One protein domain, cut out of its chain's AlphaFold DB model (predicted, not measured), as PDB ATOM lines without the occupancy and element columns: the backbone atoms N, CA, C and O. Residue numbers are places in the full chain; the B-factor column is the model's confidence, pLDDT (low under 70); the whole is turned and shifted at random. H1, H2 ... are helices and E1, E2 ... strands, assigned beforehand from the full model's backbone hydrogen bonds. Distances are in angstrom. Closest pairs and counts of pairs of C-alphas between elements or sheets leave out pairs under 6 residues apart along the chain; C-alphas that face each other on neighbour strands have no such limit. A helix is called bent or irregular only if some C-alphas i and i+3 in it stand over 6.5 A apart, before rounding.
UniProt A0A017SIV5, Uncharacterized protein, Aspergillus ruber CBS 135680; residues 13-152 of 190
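AT A GLANCE: This is residues 13 to 152 of the 190 residues of an uncharacterized protein of Aspergillus ruber CBS 135680 (UniProt A0A017SIV5). What is the main picture? A strongly twisted sheet, E1 E2 E3 E4, has H1 over one face and H4 over the other. H3 packs beside H4 and runs away from the sheet to H2, an arm that makes the length. What is it built of? The 140 printed residues hold four named helices and four named strands, in the order E1 H1 H2 H3 E2 H4 E3 E4: a mixed class and a mixed sheet. How compact is it? It is compact, with a radius of gyration of the C-alphas of 15.8 A and spans of 49 by 38 by 30 A.

IN THESE COORDINATES: Where are the strands? E1 is residues 13 to 15, from C-alpha 13 at (82.447, 29.440, -7.082); E2 is residues 83 to 89, E3 is residues 128 to 135, 20.3 A long, and E4 is residues 141 to 147, ending with C-alpha 147 at (78.622, 14.032, -11.029). Where are the helices? H1 is residues 21 to 27, H2 45 to 53, H3 62 to 80, 27.0 A long, and H4 113 to 124, irregular with C-alphas 116 and 119 7.1 A apart.

HOW THE PARTS SIT: How do the strands pair? E1 and E2 are parallel, with N 14 and O 86 2.8 A apart, as are E2 and E3, with N 87 and O 132 2.9 A apart; E3 and E4 form an antiparallel hairpin, with N 133 and O 143 2.8 A apart. E1, H1 H2 H3, E2 and E2, H4, E3 are strand-helix-strand units, parallel neighbours with helices between; the second crossover is right-handed. What is on the sheet? H1 and H4 are on opposite faces, each at a height of 9.5 A over the sheet, while H3 only grazes it with residues 74 to 80. How do the helices meet? H3 touches H4 with residues 71 to 79 alone, at a shallow tilt of 26 degrees, the same way; their closest C-alphas, Ala 78 and Leu 122, are 5.3 A apart. H3 touches H2 with residues 62 to 69 alone, at a steep tilt of 46 degrees, opposite ways; C-alphas 52 and 62 are the closest, 5.9 A apart. Are the helix backbones in range? Every O i to N i+4 pair is within hydrogen-bond range in H2 and H3, but 2 of 3 in H1 and 5 of 8 in H4.

THE WHOLE: How far does it reach? The two C-alphas farthest apart, Glu 56 and Gly 149, are 50.2 A apart. Which links are long? H1 to H2 and E2 to H4 are long links, with 17 and 23 residues; the printed part has no cut. Where is confidence low? The pLDDT is under 70 at residues 40 to 45, 54 to 58 and 151 to 152.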
ATOM      1  N   ILE A  13      83.514  29.215  -8.049       88.88
ATOM      2  CA  ILE A  13      82.447  29.440  -7.082       88.88
ATOM      3  C   ILE A  13      81.415  30.379  -7.694       88.88
ATOM      4  O   ILE A  13      81.688  31.533  -8.031       88.88
ATOM      5  N   PHE A  14      80.197  29.872  -7.774       91.12
ATOM      6  CA  PHE A  14      78.997  30.614  -8.109       91.12
ATOM      7  C   PHE A  14      78.199  30.858  -6.833       91.12
ATOM      8  O   PHE A  14      78.323  30.113  -5.858       91.12
ATOM      9  N   TYR A  15      77.385  31.908  -6.818       85.00
ATOM     10  CA  TYR A  15      76.532  32.210  -5.675       85.00
ATOM     11  C   TYR A  15      75.194  32.780  -6.137       85.00
ATOM     12  O   TYR A  15      75.139  33.681  -6.978       85.00
ATOM     13  N   PHE A  16      74.105  32.234  -5.598       83.69
ATOM     14  CA  PHE A  16      72.748  32.705  -5.859       83.69
ATOM     15  C   PHE A  16      71.776  32.229  -4.760       83.69
ATOM     16  O   PHE A  16      72.204  31.741  -3.721       83.69
ATOM     17  N   PHE A  17      70.462  32.389  -4.962       85.19
ATOM     18  CA  PHE A  17      69.404  31.885  -4.070       85.19
ATOM     19  C   PHE A  17      69.548  32.387  -2.624       85.19
ATOM     20  O   PHE A  17      69.671  31.612  -1.677       85.19
ATOM     21  N   GLY A  18      69.589  33.713  -2.475       82.06
ATOM     22  CA  GLY A  18      69.629  34.394  -1.178       82.06
ATOM     23  C   GLY A  18      71.014  34.495  -0.534       82.06
ATOM     24  O   GLY A  18      71.158  35.217   0.448       82.06
ATOM     25  N   ALA A  19      72.041  33.826  -1.071       85.50
ATOM     26  CA  ALA A  19      73.411  34.014  -0.602       85.50
ATOM     27  C   ALA A  19      73.962  35.371  -1.060       85.50
ATOM     28  O   ALA A  19      73.896  35.731  -2.239       85.50
ATOM     29  N   THR A  20      74.540  36.117  -0.123       86.00
ATOM     30  CA  THR A  20      75.236  37.370  -0.423       86.00
ATOM     31  C   THR A  20      76.666  37.112  -0.890       86.00
ATOM     32  O   THR A  20      77.282  36.101  -0.545       86.00
ATOM     33  N   THR A  21      77.228  38.071  -1.629       84.06
ATOM     34  CA  THR A  21      78.644  38.062  -2.018       84.06
ATOM     35  C   THR A  21      79.562  37.839  -0.813       84.06
ATOM     36  O   THR A  21      80.416  36.960  -0.858       84.06
ATOM     37  N   THR A  22      79.363  38.593   0.271       85.25
ATOM     38  CA  THR A  22      80.194  38.529   1.483       85.25
ATOM     39  C   THR A  22      80.134  37.152   2.142       85.25
ATOM     40  O   THR A  22      81.165  36.600   2.517       85.25
ATOM     41  N   GLN A  23      78.945  36.540   2.218       87.56
ATOM     42  CA  GLN A  23      78.790  35.183   2.753       87.56
ATOM     43  C   GLN A  23      79.527  34.133   1.922       87.56
ATOM     44  O   GLN A  23      80.065  33.188   2.493       87.56
ATOM     45  N   ALA A  24      79.539  34.264   0.597       87.19
ATOM     46  CA  ALA A  24      80.259  33.335  -0.266       87.19
ATOM     47  C   ALA A  24      81.779  33.576  -0.233       87.19
ATOM     48  O   ALA A  24      82.542  32.612  -0.218       87.19
ATOM     49  N   GLN A  25      82.214  34.834  -0.147       86.38
ATOM     50  CA  GLN A  25      83.624  35.214  -0.101       86.38
ATOM     51  C   GLN A  25      84.287  34.819   1.230       86.38
ATOM     52  O   GLN A  25      85.093  33.891   1.286       86.38
ATOM     53  N   GLU A  26      83.903  35.479   2.323       86.25
ATOM     54  CA  GLU A  26      84.638  35.417   3.594       86.25
ATOM     55  C   GLU A  26      84.511  34.050   4.275       86.25
ATOM     56  O   GLU A  26      85.401  33.586   4.988       86.25
ATOM     57  N   ASN A  27      83.378  33.380   4.068       87.94
ATOM     58  CA  ASN A  27      83.045  32.183   4.827       87.94
ATOM     59  C   ASN A  27      83.204  30.881   4.045       87.94
ATOM     60  O   ASN A  27      83.170  29.822   4.677       87.94
ATOM     61  N   PHE A  28      83.412  30.948   2.728       88.38
ATOM     62  CA  PHE A  28      83.618  29.774   1.884       88.38
ATOM     63  C   PHE A  28      84.832  29.922   0.963       88.38
ATOM     64  O   PHE A  28      85.799  29.184   1.135       88.38
ATOM     65  N   GLN A  29      84.829  30.887   0.039       88.00
ATOM     66  CA  GLN A  29      85.901  31.075  -0.945       88.00
ATOM     67  C   GLN A  29      87.284  31.203  -0.301       88.00
ATOM     68  O   GLN A  29      88.208  30.496  -0.708       88.00
ATOM     69  N   ASP A  30      87.421  32.085   0.692       85.88
ATOM     70  CA  ASP A  30      88.696  32.365   1.363       85.88
ATOM     71  C   ASP A  30      89.231  31.163   2.156       85.88
ATOM     72  O   ASP A  30      90.415  31.115   2.486       85.88
ATOM     73  N   LYS A  31      88.379  30.168   2.436       86.81
ATOM     74  CA  LYS A  31      88.744  28.940   3.156       86.81
ATOM     75  C   LYS A  31      89.189  27.805   2.232       86.81
ATOM     76  O   LYS A  31      89.669  26.785   2.727       86.81
ATOM     77  N   LEU A  32      89.020  27.939   0.915       84.25
ATOM     78  CA  LEU A  32      89.488  26.939  -0.048       84.25
ATOM     79  C   LEU A  32      90.989  27.101  -0.319       84.25
ATOM     80  O   LEU A  32      91.513  28.213  -0.355       84.25
ATOM     81  N   ASN A  33      91.672  25.981  -0.560       80.81
ATOM     82  CA  ASN A  33      93.069  25.965  -0.978       80.81
ATOM     83  C   ASN A  33      93.244  25.057  -2.214       80.81
ATOM     84  O   ASN A  33      93.074  23.843  -2.080       80.81
ATOM     85  N   PRO A  34      93.584  25.601  -3.399       80.19
ATOM     86  CA  PRO A  34      93.772  27.026  -3.701       80.19
ATOM     87  C   PRO A  34      92.479  27.841  -3.538       80.19
ATOM     88  O   PRO A  34      91.378  27.296  -3.639       80.19
ATOM     89  N   LYS A  35      92.626  29.154  -3.310       83.38
ATOM     90  CA  LYS A  35      91.493  30.082  -3.175       83.38
ATOM     91  C   LYS A  35      90.571  29.967  -4.390       83.38
ATOM     92  O   LYS A  35      91.037  29.977  -5.531       83.38
ATOM     93  N   GLY A  36      89.271  29.840  -4.133       80.62
ATOM     94  CA  GLY A  36      88.274  29.735  -5.196       80.62
ATOM     95  C   GLY A  36      88.121  31.033  -5.986       80.62
ATOM     96  O   GLY A  36      88.500  32.108  -5.519       80.62
ATOM     97  N   VAL A  37      87.548  30.926  -7.181       83.00
ATOM     98  CA  VAL A  37      87.359  32.057  -8.095       83.00
ATOM     99  C   VAL A  37      85.880  32.399  -8.202       83.00
ATOM    100  O   VAL A  37      85.074  31.550  -8.583       83.00
ATOM    101  N   MET A  38      85.531  33.644  -7.894       81.88
ATOM    102  CA  MET A  38      84.178  34.194  -7.956       81.88
ATOM    103  C   MET A  38      84.073  35.348  -8.960       81.88
ATOM    104  O   MET A  38      85.061  35.866  -9.480       81.88
ATOM    105  N   TYR A  39      82.839  35.795  -9.208       72.25
ATOM    106  CA  TYR A  39      82.536  36.970 -10.035       72.25
ATOM    107  C   TYR A  39      83.327  38.230  -9.647       72.25
ATOM    108  O   TYR A  39      83.788  38.958 -10.523       72.25
ATOM    109  N   ASN A  40      83.519  38.474  -8.349       66.38
ATOM    110  CA  ASN A  40      84.161  39.704  -7.877       66.38
ATOM    111  C   ASN A  40      85.694  39.660  -7.920       66.38
ATOM    112  O   ASN A  40      86.316  40.713  -7.819       66.38
ATOM    113  N   ASP A  41      86.309  38.487  -8.098       62.41
ATOM    114  CA  ASP A  41      87.774  38.370  -8.089       62.41
ATOM    115  C   ASP A  41      88.416  38.748  -9.421       62.41
ATOM    116  O   ASP A  41      89.600  39.076  -9.479       62.41
ATOM    117  N   ALA A  42      87.668  38.669 -10.519       57.03
ATOM    118  CA  ALA A  42      88.297  38.671 -11.830       57.03
ATOM    119  C   ALA A  42      88.544  40.049 -12.432       57.03
ATOM    120  O   ALA A  42      89.144  40.121 -13.505       57.03
ATOM    121  N   LEU A  43      88.115  41.145 -11.800       60.03
ATOM    122  CA  LEU A  43      88.307  42.476 -12.374       60.03
ATOM    123  C   LEU A  43      88.758  43.527 -11.370       60.03
ATOM    124  O   LEU A  43      88.164  43.724 -10.316       60.03
ATOM    125  N   ASP A  44      89.756  44.300 -11.795       60.53
ATOM    126  CA  ASP A  44      90.127  45.566 -11.172       60.53
ATOM    127  C   ASP A  44      88.945  46.553 -11.261       60.53
ATOM    128  O   ASP A  44      88.319  46.718 -12.318       60.53
ATOM    129  N   ARG A  45      88.678  47.267 -10.161       65.31
ATOM    130  CA  ARG A  45      87.708  48.369 -10.046       65.31
ATOM    131  C   ARG A  45      87.775  49.338 -11.232       65.31
ATOM    132  O   ARG A  45      86.742  49.830 -11.679       65.31
ATOM    133  N   LYS A  46      88.968  49.586 -11.786       71.88
ATOM    134  CA  LYS A  46      89.152  50.445 -12.972       71.88
ATOM    135  C   LYS A  46      88.473  49.904 -14.229       71.88
ATOM    136  O   LYS A  46      87.954  50.682 -15.024       71.88
ATOM    137  N   TYR A  47      88.486  48.589 -14.437       70.19
ATOM    138  CA  TYR A  47      87.805  47.973 -15.574       70.19
ATOM    139  C   TYR A  47      86.288  48.082 -15.413       70.19
ATOM    140  O   TYR A  47      85.589  48.436 -16.359       70.19
ATOM    141  N   PHE A  48      85.796  47.857 -14.194       71.00
ATOM    142  CA  PHE A  48      84.380  47.990 -13.870       71.00
ATOM    143  C   PHE A  48      83.852  49.410 -14.130       71.00
ATOM    144  O   PHE A  48      82.822  49.581 -14.779       71.00
ATOM    145  N   ILE A  49      84.606  50.434 -13.715       74.44
ATOM    146  CA  ILE A  49      84.285  51.843 -13.994       74.44
ATOM    147  C   ILE A  49      84.172  52.089 -15.506       74.44
ATOM    148  O   ILE A  49      83.170  52.633 -15.958       74.44
ATOM    149  N   LYS A  50      85.120  51.587 -16.309       73.50
ATOM    150  CA  LYS A  50      85.084  51.734 -17.776       73.50
ATOM    151  C   LYS A  50      83.872  51.064 -18.431       73.50
ATOM    152  O   LYS A  50      83.368  51.562 -19.437       73.50
ATOM    153  N   VAL A  51      83.401  49.936 -17.896       72.69
ATOM    154  CA  VAL A  51      82.167  49.280 -18.372       72.69
ATOM    155  C   VAL A  51      80.946  50.165 -18.098       72.69
ATOM    156  O   VAL A  51      80.064  50.272 -18.954       72.69
ATOM    157  N   LEU A  52      80.908  50.822 -16.936       72.75
ATOM    158  CA  LEU A  52      79.808  51.695 -16.523       72.75
ATOM    159  C   LEU A  52      79.775  53.022 -17.287       72.75
ATOM    160  O   LEU A  52      78.720  53.376 -17.817       72.75
ATOM    161  N   GLU A  53      80.916  53.705 -17.396       78.56
ATOM    162  CA  GLU A  53      81.095  54.916 -18.216       78.56
ATOM    163  C   GLU A  53      80.658  54.647 -19.664       78.56
ATOM    164  O   GLU A  53      79.945  55.435 -20.292       78.56
ATOM    165  N   GLY A  54      80.977  53.440 -20.141       64.94
ATOM    166  CA  GLY A  54      80.684  52.930 -21.470       64.94
ATOM    167  C   GLY A  54      81.280  53.784 -22.573       64.94
ATOM    168  O   GLY A  54      82.239  54.525 -22.382       64.94
ATOM    169  N   ARG A  55      80.778  53.591 -23.789       68.19
ATOM    170  CA  ARG A  55      81.309  54.245 -24.982       68.19
ATOM    171  C   ARG A  55      80.141  54.712 -25.827       68.19
ATOM    172  O   ARG A  55      79.201  53.943 -25.999       68.19
ATOM    173  N   GLU A  56      80.219  55.914 -26.386       67.62
ATOM    174  CA  GLU A  56      79.128  56.512 -27.177       67.62
ATOM    175  C   GLU A  56      78.663  55.618 -28.338       67.62
ATOM    176  O   GLU A  56      77.472  55.503 -28.614       67.62
ATOM    177  N   GLN A  57      79.604  54.896 -28.949       66.12
ATOM    178  CA  GLN A  57      79.354  53.901 -29.996       66.12
ATOM    179  C   GLN A  57      78.450  52.728 -29.564       66.12
ATOM    180  O   GLN A  57      77.794  52.114 -30.401       66.12
ATOM    181  N   PHE A  58      78.364  52.426 -28.264       64.62
ATOM    182  CA  PHE A  58      77.455  51.425 -27.709       64.62
ATOM    183  C   PHE A  58      76.300  52.128 -26.984       64.62
ATOM    184  O   PHE A  58      76.386  52.452 -25.797       64.62
ATOM    185  N   LYS A  59      75.182  52.316 -27.699       70.19
ATOM    186  CA  LYS A  59      73.936  52.959 -27.222       70.19
ATOM    187  C   LYS A  59      73.150  52.127 -26.188       70.19
ATOM    188  O   LYS A  59      71.925  52.078 -26.211       70.19
ATOM    189  N   LEU A  60      73.837  51.431 -25.288       73.69
ATOM    190  CA  LEU A  60      73.218  50.724 -24.169       73.69
ATOM    191  C   LEU A  60      73.176  51.648 -22.953       73.69
ATOM    192  O   LEU A  60      74.182  52.279 -22.642       73.69
ATOM    193  N   GLY A  61      72.050  51.700 -22.242       76.31
ATOM    194  CA  GLY A  61      71.979  52.334 -20.922       76.31
ATOM    195  C   GLY A  61      72.808  51.574 -19.879       76.31
ATOM    196  O   GLY A  61      73.127  50.398 -20.065       76.31
ATOM    197  N   GLN A  62      73.140  52.229 -18.765       78.56
ATOM    198  CA  GLN A  62      74.017  51.681 -17.720       78.56
ATOM    199  C   GLN A  62      73.552  50.313 -17.189       78.56
ATOM    200  O   GLN A  62      74.360  49.393 -17.074       78.56
ATOM    201  N   GLN A  63      72.249  50.146 -16.935       75.62
ATOM    202  CA  GLN A  63      71.675  48.874 -16.473       75.62
ATOM    203  C   GLN A  63      71.865  47.743 -17.497       75.62
ATOM    204  O   GLN A  63      72.289  46.647 -17.138       75.62
ATOM    205  N   ASN A  64      71.644  48.023 -18.784       80.25
ATOM    206  CA  ASN A  64      71.830  47.035 -19.850       80.25
ATOM    207  C   ASN A  64      73.305  46.657 -20.025       80.25
ATOM    208  O   ASN A  64      73.613  45.489 -20.242       80.25
ATOM    209  N   ARG A  65      74.231  47.618 -19.891       79.38
ATOM    210  CA  ARG A  65      75.679  47.337 -19.910       79.38
ATOM    211  C   ARG A  65      76.070  46.413 -18.766       79.38
ATOM    212  O   ARG A  65      76.779  45.439 -18.992       79.38
ATOM    213  N   MET A  66      75.569  46.698 -17.567       76.94
ATOM    214  CA  MET A  66      75.803  45.871 -16.388       76.94
ATOM    215  C   MET A  66      75.261  44.458 -16.551       76.94
ATOM    216  O   MET A  66      75.958  43.501 -16.222       76.94
ATOM    217  N   GLN A  67      74.059  44.315 -17.109       80.69
ATOM    218  CA  GLN A  67      73.482  43.003 -17.376       80.69
ATOM    219  C   GLN A  67      74.308  42.226 -18.404       80.69
ATOM    220  O   GLN A  67      74.677  41.087 -18.142       80.69
ATOM    221  N   VAL A  68      74.657  42.840 -19.542       81.25
ATOM    222  CA  VAL A  68      75.488  42.195 -20.576       81.25
ATOM    223  C   VAL A  68      76.846  41.798 -20.011       81.25
ATOM    224  O   VAL A  68      77.328  40.701 -20.278       81.25
ATOM    225  N   PHE A  69      77.460  42.677 -19.224       79.62
ATOM    226  CA  PHE A  69      78.732  42.402 -18.580       79.62
ATOM    227  C   PHE A  69      78.632  41.193 -17.637       79.62
ATOM    228  O   PHE A  69      79.409  40.247 -17.773       79.62
ATOM    229  N   ARG A  70      77.635  41.191 -16.743       80.25
ATOM    230  CA  ARG A  70      77.373  40.084 -15.819       80.25
ATOM    231  C   ARG A  70      77.134  38.774 -16.563       80.25
ATOM    232  O   ARG A  70      77.754  37.773 -16.225       80.25
ATOM    233  N   ASP A  71      76.298  38.800 -17.595       84.38
ATOM    234  CA  ASP A  71      75.941  37.635 -18.403       84.38
ATOM    235  C   ASP A  71      77.165  37.045 -19.124       84.38
ATOM    236  O   ASP A  71      77.387  35.835 -19.099       84.38
ATOM    237  N   ARG A  72      77.999  37.897 -19.734       82.75
ATOM    238  CA  ARG A  72      79.220  37.461 -20.431       82.75
ATOM    239  C   ARG A  72      80.267  36.914 -19.482       82.75
ATOM    240  O   ARG A  72      80.905  35.913 -19.798       82.75
ATOM    241  N   TYR A  73      80.434  37.554 -18.333       82.44
ATOM    242  CA  TYR A  73      81.355  37.066 -17.327       82.44
ATOM    243  C   TYR A  73      80.901  35.711 -16.769       82.44
ATOM    244  O   TYR A  73      81.696  34.778 -16.699       82.44
ATOM    245  N   ALA A  74      79.621  35.589 -16.408       85.56
ATOM    246  CA  ALA A  74      79.025  34.358 -15.898       85.56
ATOM    247  C   ALA A  74      79.215  33.188 -16.876       85.56
ATOM    248  O   ALA A  74      79.618  32.093 -16.481       85.56
ATOM    249  N   GLN A  75      79.009  33.449 -18.171       87.06
ATOM    250  CA  GLN A  75      79.303  32.494 -19.234       87.06
ATOM    251  C   GLN A  75      80.793  32.110 -19.252       87.06
ATOM    252  O   GLN A  75      81.112  30.927 -19.195       87.06
ATOM    253  N   ALA A  76      81.705  33.086 -19.280       84.44
ATOM    254  CA  ALA A  76      83.142  32.819 -19.338       84.44
ATOM    255  C   ALA A  76      83.643  32.017 -18.122       84.44
ATOM    256  O   ALA A  76      84.381  31.051 -18.295       84.44
ATOM    257  N   LEU A  77      83.204  32.362 -16.904       86.94
ATOM    258  CA  LEU A  77      83.552  31.633 -15.678       86.94
ATOM    259  C   LEU A  77      83.088  30.169 -15.744       86.94
ATOM    260  O   LEU A  77      83.826  29.270 -15.344       86.94
ATOM    261  N   ALA A  78      81.887  29.920 -16.271       89.25
ATOM    262  CA  ALA A  78      81.357  28.573 -16.464       89.25
ATOM    263  C   ALA A  78      82.085  27.788 -17.572       89.25
ATOM    264  O   ALA A  78      82.251  26.573 -17.446       89.25
ATOM    265  N   GLU A  79      82.542  28.451 -18.638       87.62
ATOM    266  CA  GLU A  79      83.307  27.827 -19.732       87.62
ATOM    267  C   GLU A  79      84.703  27.379 -19.294       87.62
ATOM    268  O   GLU A  79      85.168  26.329 -19.730       87.62
ATOM    269  N   VAL A  80      85.364  28.149 -18.428       85.38
ATOM    270  CA  VAL A  80      86.730  27.838 -17.972       85.38
ATOM    271  C   VAL A  80      86.776  27.022 -16.681       85.38
ATOM    272  O   VAL A  80      87.858  26.601 -16.274       85.38
ATOM    273  N   ALA A  81      85.626  26.791 -16.039       87.50
ATOM    274  CA  ALA A  81      85.525  25.968 -14.839       87.50
ATOM    275  C   ALA A  81      86.012  24.533 -15.091       87.50
ATOM    276  O   ALA A  81      85.790  23.959 -16.159       87.50
ATOM    277  N   LYS A  82      86.653  23.929 -14.088       85.12
ATOM    278  CA  LYS A  82      87.191  22.564 -14.163       85.12
ATOM    279  C   LYS A  82      86.912  21.804 -12.878       85.12
ATOM    280  O   LYS A  82      86.764  22.407 -11.821       85.12
ATOM    281  N   ASP A  83      86.863  20.483 -12.999       87.25
ATOM    282  CA  ASP A  83      86.722  19.537 -11.895       87.25
ATOM    283  C   ASP A  83      85.465  19.783 -11.053       87.25
ATOM    284  O   ASP A  83      84.373  19.381 -11.465       87.25
ATOM    285  N   GLU A  84      85.591  20.421  -9.892       89.69
ATOM    286  CA  GLU A  84      84.476  20.694  -8.989       89.69
ATOM    287  C   GLU A  84      84.076  22.170  -9.014       89.69
ATOM    288  O   GLU A  84      84.886  23.071  -8.794       89.69
ATOM    289  N   VAL A  85      82.786  22.396  -9.254       92.06
ATOM    290  CA  VAL A  85      82.145  23.707  -9.196       92.06
ATOM    291  C   VAL A  85      81.278  23.783  -7.949       92.06
ATOM    292  O   VAL A  85      80.477  22.882  -7.686       92.06
ATOM    293  N   PHE A  86      81.385  24.888  -7.219       94.06
ATOM    294  CA  PHE A  86      80.561  25.148  -6.045       94.06
ATOM    295  C   PHE A  86      79.476  26.178  -6.352       94.06
ATOM    296  O   PHE A  86      79.743  27.200  -6.978       94.06
ATOM    297  N   MET A  87      78.261  25.922  -5.876       93.88
ATOM    298  CA  MET A  87      77.171  26.893  -5.842       93.88
ATOM    299  C   MET A  87      76.823  27.201  -4.387       93.88
ATOM    300  O   MET A  87      76.239  26.363  -3.700       93.88
ATOM    301  N   VAL A  88      77.159  28.400  -3.924       93.69
ATOM    302  CA  VAL A  88      76.794  28.883  -2.590       93.69
ATOM    303  C   VAL A  88      75.369  29.434  -2.619       93.69
ATOM    304  O   VAL A  88      75.038  30.283  -3.446       93.69
ATOM    305  N   MET A  89      74.525  28.954  -1.710       93.19
ATOM    306  CA  MET A  89      73.115  29.329  -1.592       93.19
ATOM    307  C   MET A  89      72.706  29.495  -0.137       93.19
ATOM    308  O   MET A  89      73.314  28.891   0.745       93.19
ATOM    309  N   LEU A  90      71.675  30.304   0.125       93.06
ATOM    310  CA  LEU A  90      71.218  30.517   1.496       93.06
ATOM    311  C   LEU A  90      70.700  29.216   2.107       93.06
ATOM    312  O   LEU A  90      71.161  28.828   3.170       93.06
ATOM    313  N   ASN A  91      69.795  28.540   1.400       92.62
ATOM    314  CA  ASN A  91      69.172  27.287   1.816       92.62
ATOM    315  C   ASN A  91      69.377  26.227   0.737       92.62
ATOM    316  O   ASN A  91      69.272  26.538  -0.447       92.62
ATOM    317  N   TYR A  92      69.603  24.966   1.119       91.81
ATOM    318  CA  TYR A  92      69.674  23.860   0.156       91.81
ATOM    319  C   TYR A  92      68.320  23.572  -0.514       91.81
ATOM    320  O   TYR A  92      68.262  23.274  -1.710       91.81
ATOM    321  N   ASN A  93      67.227  23.669   0.242       91.62
ATOM    322  CA  ASN A  93      65.869  23.535  -0.278       91.62
ATOM    323  C   ASN A  93      65.327  24.924  -0.623       91.62
ATOM    324  O   ASN A  93      65.328  25.808   0.232       91.62
ATOM    325  N   GLY A  94      64.895  25.114  -1.871       84.69
ATOM    326  CA  GLY A  94      64.429  26.417  -2.339       84.69
ATOM    327  C   GLY A  94      63.050  26.762  -1.796       84.69
ATOM    328  O   GLY A  94      62.163  25.910  -1.769       84.69
ATOM    329  N   GLU A  95      62.853  28.028  -1.435       85.12
ATOM    330  CA  GLU A  95      61.571  28.545  -0.929       85.12
ATOM    331  C   GLU A  95      60.433  28.402  -1.952       85.12
ATOM    332  O   GLU A  95      59.283  28.184  -1.587       85.12
ATOM    333  N   PHE A  96      60.769  28.451  -3.244       84.12
ATOM    334  CA  PHE A  96      59.829  28.309  -4.364       84.12
ATOM    335  C   PHE A  96      59.915  26.927  -5.033       84.12
ATOM    336  O   PHE A  96      59.515  26.733  -6.182       84.12
ATOM    337  N   GLY A  97      60.457  25.946  -4.309       83.50
ATOM    338  CA  GLY A  97      60.641  24.581  -4.776       83.50
ATOM    339  C   GLY A  97      61.976  24.330  -5.475       83.50
ATOM    340  O   GLY A  97      62.775  25.227  -5.757       83.50
ATOM    341  N   GLY A  98      62.220  23.050  -5.749       86.25
ATOM    342  CA  GLY A  98      63.516  22.570  -6.214       86.25
ATOM    343  C   GLY A  98      64.551  22.469  -5.088       86.25
ATOM    344  O   GLY A  98      64.301  22.801  -3.928       86.25
ATOM    345  N   THR A  99      65.727  21.953  -5.433       89.38
ATOM    346  CA  THR A  99      66.764  21.612  -4.454       89.38
ATOM    347  C   THR A  99      68.149  21.845  -5.039       89.38
ATOM    348  O   THR A  99      68.422  21.472  -6.184       89.38
ATOM    349  N   GLY A 100      69.036  22.434  -4.240       90.00
ATOM    350  CA  GLY A 100      70.400  22.753  -4.620       90.00
ATOM    351  C   GLY A 100      70.464  23.625  -5.870       90.00
ATOM    352  O   GLY A 100      69.753  24.614  -6.011       90.00
ATOM    353  N   ILE A 101      71.277  23.209  -6.836       90.06
ATOM    354  CA  ILE A 101      71.420  23.907  -8.121       90.06
ATOM    355  C   ILE A 101      70.168  23.884  -9.013       90.06
ATOM    356  O   ILE A 101      70.179  24.506 -10.075       90.06
ATOM    357  N   TYR A 102      69.123  23.151  -8.618       89.31
ATOM    358  CA  TYR A 102      67.857  23.009  -9.345       89.31
ATOM    359  C   TYR A 102      66.709  23.764  -8.671       89.31
ATOM    360  O   TYR A 102      65.549  23.395  -8.852       89.31
ATOM    361  N   GLN A 103      67.016  24.754  -7.835       88.00
ATOM    362  CA  GLN A 103      65.996  25.607  -7.239       88.00
ATOM    363  C   GLN A 103      65.289  26.457  -8.294       88.00
ATOM    364  O   GLN A 103      65.899  26.951  -9.248       88.00
ATOM    365  N   ASN A 104      63.986  26.622  -8.101       82.50
ATOM    366  CA  ASN A 104      63.160  27.447  -8.964       82.50
ATOM    367  C   ASN A 104      63.264  28.917  -8.554       82.50
ATOM    368  O   ASN A 104      63.483  29.252  -7.390       82.50
ATOM    369  N   SER A 105      63.093  29.802  -9.535       79.56
ATOM    370  CA  SER A 105      62.859  31.218  -9.242       79.56
ATOM    371  C   SER A 105      61.413  31.402  -8.785       79.56
ATOM    372  O   SER A 105      60.556  30.567  -9.085       79.56
ATOM    373  N   ARG A 106      61.147  32.490  -8.060       81.31
ATOM    374  CA  ARG A 106      59.785  32.868  -7.685       81.31
ATOM    375  C   ARG A 106      58.918  33.010  -8.938       81.31
ATOM    376  O   ARG A 106      59.381  33.497  -9.969       81.31
ATOM    377  N   GLU A 107      57.660  32.593  -8.849       78.00
ATOM    378  CA  GLU A 107      56.710  32.762  -9.946       78.00
ATOM    379  C   GLU A 107      56.595  34.243 -10.347       78.00
ATOM    380  O   GLU A 107      56.479  35.124  -9.494       78.00
ATOM    381  N   GLY A 108      56.671  34.514 -11.652       74.75
ATOM    382  CA  GLY A 108      56.655  35.871 -12.206       74.75
ATOM    383  C   GLY A 108      58.011  36.588 -12.216       74.75
ATOM    384  O   GLY A 108      58.121  37.636 -12.851       74.75
ATOM    385  N   GLU A 109      59.054  36.036 -11.589       74.88
ATOM    386  CA  GLU A 109      60.407  36.587 -11.685       74.88
ATOM    387  C   GLU A 109      61.170  36.004 -12.885       74.88
ATOM    388  O   GLU A 109      61.052  34.813 -13.198       74.88
ATOM    389  N   PRO A 110      61.978  36.824 -13.587       73.00
ATOM    390  CA  PRO A 110      62.814  36.326 -14.666       73.00
ATOM    391  C   PRO A 110      63.820  35.300 -14.134       73.00
ATOM    392  O   PRO A 110      64.360  35.443 -13.036       73.00
ATOM    393  N   ALA A 111      64.117  34.287 -14.952       74.88
ATOM    394  CA  ALA A 111      65.136  33.300 -14.623       74.88
ATOM    395  C   ALA A 111      66.464  33.993 -14.285       74.88
ATOM    396  O   ALA A 111      66.957  34.844 -15.032       74.88
ATOM    397  N   ASN A 112      67.040  33.610 -13.153       83.31
ATOM    398  CA  ASN A 112      68.298  34.171 -12.690       83.31
ATOM    399  C   ASN A 112      69.485  33.769 -13.585       83.31
ATOM    400  O   ASN A 112      69.397  32.847 -14.398       83.31
ATOM    401  N   VAL A 113      70.618  34.461 -13.416       86.25
ATOM    402  CA  VAL A 113      71.840  34.234 -14.211       86.25
ATOM    403  C   VAL A 113      72.339  32.790 -14.102       86.25
ATOM    404  O   VAL A 113      72.776  32.236 -15.111       86.25
ATOM    405  N   TRP A 114      72.179  32.146 -12.941       88.75
ATOM    406  CA  TRP A 114      72.541  30.740 -12.784       88.75
ATOM    407  C   TRP A 114      71.721  29.838 -13.704       88.75
ATOM    408  O   TRP A 114      72.278  29.119 -14.532       88.75
ATOM    409  N   THR A 115      70.395  29.919 -13.623       86.44
ATOM    410  CA  THR A 115      69.491  29.091 -14.431       86.44
ATOM    411  C   THR A 115      69.587  29.426 -15.921       86.44
ATOM    412  O   THR A 115      69.543  28.528 -16.760       86.44
ATOM    413  N   LYS A 116      69.738  30.711 -16.264       87.25
ATOM    414  CA  LYS A 116      69.730  31.198 -17.650       87.25
ATOM    415  C   LYS A 116      71.062  30.981 -18.377       87.25
ATOM    416  O   LYS A 116      71.052  30.770 -19.586       87.25
ATOM    417  N   ILE A 117      72.196  31.077 -17.679       89.44
ATOM    418  CA  ILE A 117      73.522  31.179 -18.309       89.44
ATOM    419  C   ILE A 117      74.503  30.171 -17.730       89.44
ATOM    420  O   ILE A 117      75.029  29.345 -18.479       89.44
ATOM    421  N   GLU A 118      74.752  30.213 -16.424       91.25
ATOM    422  CA  GLU A 118      75.870  29.482 -15.810       91.25
ATOM    423  C   GLU A 118      75.624  27.974 -15.872       91.25
ATOM    424  O   GLU A 118      76.442  27.235 -16.415       91.25
ATOM    425  N   LEU A 119      74.451  27.513 -15.429       90.19
ATOM    426  CA  LEU A 119      74.091  26.099 -15.447       90.19
ATOM    427  C   LEU A 119      74.032  25.529 -16.881       90.19
ATOM    428  O   LEU A 119      74.657  24.493 -17.120       90.19
ATOM    429  N   PRO A 120      73.369  26.164 -17.874       88.88
ATOM    430  CA  PRO A 120      73.433  25.716 -19.268       88.88
ATOM    431  C   PRO A 120      74.848  25.665 -19.853       88.88
ATOM    432  O   PRO A 120      75.141  24.787 -20.668       88.88
ATOM    433  N   THR A 121      75.725  26.581 -19.448       90.81
ATOM    434  CA  THR A 121      77.118  26.622 -19.905       90.81
ATOM    435  C   THR A 121      77.942  25.500 -19.275       90.81
ATOM    436  O   THR A 121      78.586  24.738 -19.997       90.81
ATOM    437  N   LEU A 122      77.832  25.302 -17.956       89.56
ATOM    438  CA  LEU A 122      78.489  24.211 -17.227       89.56
ATOM    439  C   LEU A 122      78.110  22.836 -17.787       89.56
ATOM    440  O   LEU A 122      78.947  21.945 -17.872       89.56
ATOM    441  N   ARG A 123      76.866  22.667 -18.249       86.81
ATOM    442  CA  ARG A 123      76.407  21.424 -18.895       86.81
ATOM    443  C   ARG A 123      77.164  21.068 -20.168       86.81
ATOM    444  O   ARG A 123      77.292  19.890 -20.490       86.81
ATOM    445  N   LYS A 124      77.613  22.073 -20.917       86.31
ATOM    446  CA  LYS A 124      78.386  21.886 -22.152       86.31
ATOM    447  C   LYS A 124      79.877  21.715 -21.854       86.31
ATOM    448  O   LYS A 124      80.610  21.194 -22.694       86.31
ATOM    449  N   ASN A 125      80.316  22.116 -20.663       87.00
ATOM    450  CA  ASN A 125      81.701  22.043 -20.242       87.00
ATOM    451  C   ASN A 125      82.069  20.630 -19.749       87.00
ATOM    452  O   ASN A 125      81.759  20.222 -18.632       87.00
ATOM    453  N   ARG A 126      82.799  19.885 -20.588       86.38
ATOM    454  CA  ARG A 126      83.254  18.512 -20.292       86.38
ATOM    455  C   ARG A 126      84.354  18.427 -19.229       86.38
ATOM    456  O   ARG A 126      84.670  17.322 -18.787       86.38
ATOM    457  N   GLN A 127      84.966  19.552 -18.860       87.00
ATOM    458  CA  GLN A 127      86.000  19.600 -17.825       87.00
ATOM    459  C   GLN A 127      85.395  19.598 -16.420       87.00
ATOM    460  O   GLN A 127      86.077  19.221 -15.471       87.00
ATOM    461  N   VAL A 128      84.116  19.954 -16.283       87.62
ATOM    462  CA  VAL A 128      83.392  19.876 -15.014       87.62
ATOM    463  C   VAL A 128      83.014  18.423 -14.746       87.62
ATOM    464  O   VAL A 128      82.345  17.757 -15.537       87.62
ATOM    465  N   ARG A 129      83.461  17.916 -13.602       86.62
ATOM    466  CA  ARG A 129      83.222  16.551 -13.121       86.62
ATOM    467  C   ARG A 129      82.238  16.510 -11.964       86.62
ATOM    468  O   ARG A 129      81.717  15.440 -11.661       86.62
ATOM    469  N   LYS A 130      81.988  17.640 -11.309       88.69
ATOM    470  CA  LYS A 130      81.148  17.682 -10.120       88.69
ATOM    471  C   LYS A 130      80.562  19.071  -9.914       88.69
ATOM    472  O   LYS A 130      81.249  20.068 -10.117       88.69
ATOM    473  N   ILE A 131      79.301  19.126  -9.496       92.06
ATOM    474  CA  ILE A 131      78.659  20.363  -9.049       92.06
ATOM    475  C   ILE A 131      78.091  20.137  -7.650       92.06
ATOM    476  O   ILE A 131      77.276  19.230  -7.436       92.06
ATOM    477  N   THR A 132      78.525  20.976  -6.715       92.81
ATOM    478  CA  THR A 132      78.224  20.871  -5.286       92.81
ATOM    479  C   THR A 132      77.530  22.137  -4.801       92.81
ATOM    480  O   THR A 132      78.053  23.238  -4.939       92.81
ATOM    481  N   SER A 133      76.353  21.985  -4.198       94.56
ATOM    482  CA  SER A 133      75.692  23.063  -3.463       94.56
ATOM    483  C   SER A 133      76.321  23.222  -2.089       94.56
ATOM    484  O   SER A 133      76.609  22.227  -1.420       94.56
ATOM    485  N   VAL A 134      76.465  24.466  -1.653       95.38
ATOM    486  CA  VAL A 134      76.949  24.840  -0.327       95.38
ATOM    487  C   VAL A 134      75.869  25.681   0.337       95.38
ATOM    488  O   VAL A 134      75.576  26.783  -0.120       95.38
ATOM    489  N   SER A 135      75.246  25.132   1.378       93.81
ATOM    490  CA  SER A 135      74.113  25.756   2.075       93.81
ATOM    491  C   SER A 135      74.598  26.595   3.252       93.81
ATOM    492  O   SER A 135      75.199  26.055   4.179       93.81
ATOM    493  N   VAL A 136      74.355  27.907   3.224       93.50
ATOM    494  CA  VAL A 136      74.783  28.834   4.287       93.50
ATOM    495  C   VAL A 136      74.025  28.569   5.588       93.50
ATOM    496  O   VAL A 136      74.646  28.529   6.649       93.50
ATOM    497  N   SER A 137      72.709  28.348   5.526       92.88
ATOM    498  CA  SER A 137      71.874  28.099   6.709       92.88
ATOM    499  C   SER A 137      72.224  26.792   7.420       92.88
ATOM    500  O   SER A 137      72.106  26.712   8.640       92.88
ATOM    501  N   ASP A 138      72.757  25.814   6.684       91.31
ATOM    502  CA  ASP A 138      73.238  24.542   7.230       91.31
ATOM    503  C   ASP A 138      74.734  24.576   7.598       91.31
ATOM    504  O   ASP A 138      75.398  23.537   7.612       91.31
ATOM    505  N   GLY A 139      75.305  25.758   7.845       91.62
ATOM    506  CA  GLY A 139      76.706  25.892   8.253       91.62
ATOM    507  C   GLY A 139      77.702  25.520   7.154       91.62
ATOM    508  O   GLY A 139      78.721  24.894   7.433       91.62
ATOM    509  N   TYR A 140      77.418  25.903   5.906       92.50
ATOM    510  CA  TYR A 140      78.230  25.600   4.718       92.50
ATOM    511  C   TYR A 140      78.320  24.104   4.405       92.50
ATOM    512  O   TYR A 140      79.323  23.621   3.882       92.50
ATOM    513  N   LYS A 141      77.259  23.345   4.689       93.44
ATOM    514  CA  LYS A 141      77.198  21.923   4.343       93.44
ATOM    515  C   LYS A 141      77.243  21.715   2.829       93.44
ATOM    516  O   LYS A 141      76.581  22.421   2.067       93.44
ATOM    517  N   HIS A 142      78.011  20.714   2.403       93.38
ATOM    518  CA  HIS A 142      78.182  20.356   0.997       93.38
ATOM    519  C   HIS A 142      77.170  19.295   0.563       93.38
ATOM    520  O   HIS A 142      77.018  18.254   1.205       93.38
ATOM    521  N   HIS A 143      76.538  19.526  -0.583       92.56
ATOM    522  CA  HIS A 143      75.596  18.604  -1.200       92.56
ATOM    523  C   HIS A 143      75.957  18.409  -2.668       92.56
ATOM    524  O   HIS A 143      75.808  19.318  -3.481       92.56
ATOM    525  N   VAL A 144      76.415  17.211  -3.026       90.94
ATOM    526  CA  VAL A 144      76.745  16.892  -4.418       90.94
ATOM    527  C   VAL A 144      75.450  16.749  -5.211       90.94
ATOM    528  O   VAL A 144      74.693  15.802  -5.004       90.94
ATOM    529  N   ASN A 145      75.181  17.687  -6.115       88.88
ATOM    530  CA  ASN A 145      73.966  17.652  -6.927       88.88
ATOM    531  C   ASN A 145      74.147  16.818  -8.188       88.88
ATOM    532  O   ASN A 145      73.207  16.158  -8.635       88.88
ATOM    533  N   TRP A 146      75.350  16.875  -8.757       89.38
ATOM    534  CA  TRP A 146      75.674  16.213 -10.007       89.38
ATOM    535  C   TRP A 146      77.131  15.763 -10.044       89.38
ATOM    536  O   TRP A 146      78.032  16.504  -9.654       89.38
ATOM    537  N   GLN A 147      77.340  14.562 -10.576       86.19
ATOM    538  CA  GLN A 147      78.622  14.032 -11.029       86.19
ATOM    539  C   GLN A 147      78.361  12.932 -12.080       86.19
ATOM    540  O   GLN A 147      77.264  12.368 -12.121       86.19
ATOM    541  N   PRO A 148      79.330  12.563 -12.932       77.06
ATOM    542  CA  PRO A 148      79.176  11.428 -13.834       77.06
ATOM    543  C   PRO A 148      78.705  10.167 -13.092       77.06
ATOM    544  O   PRO A 148      79.290   9.759 -12.089       77.06
ATOM    545  N   GLY A 149      77.608   9.574 -13.567       73.12
ATOM    546  CA  GLY A 149      77.031   8.350 -13.006       73.12
ATOM    547  C   GLY A 149      76.279   8.493 -11.673       73.12
ATOM    548  O   GLY A 149      75.741   7.491 -11.211       73.12
ATOM    549  N   LYS A 150      76.201   9.683 -11.047       70.00
ATOM    550  CA  LYS A 150      75.385   9.909  -9.834       70.00
ATOM    551  C   LYS A 150      74.702  11.283  -9.819       70.00
ATOM    552  O   LYS A 150      75.284  12.291 -10.207       70.00
ATOM    553  N   GLY A 151      73.489  11.332  -9.273       62.75
ATOM    554  CA  GLY A 151      72.682  12.554  -9.170       62.75
ATOM    555  C   GLY A 151      71.620  12.662 -10.266       62.75
ATOM    556  O   GLY A 151      71.455  11.755 -11.084       62.75
ATOM    557  N   ARG A 152      70.867  13.768 -10.272       60.34
ATOM    558  CA  ARG A 152      69.935  14.060 -11.374       60.34
ATOM    559  C   ARG A 152      70.764  14.420 -12.602       60.34
ATOM    560  O   ARG A 152      71.748  15.143 -12.476       60.34
TER     561      ARG A 152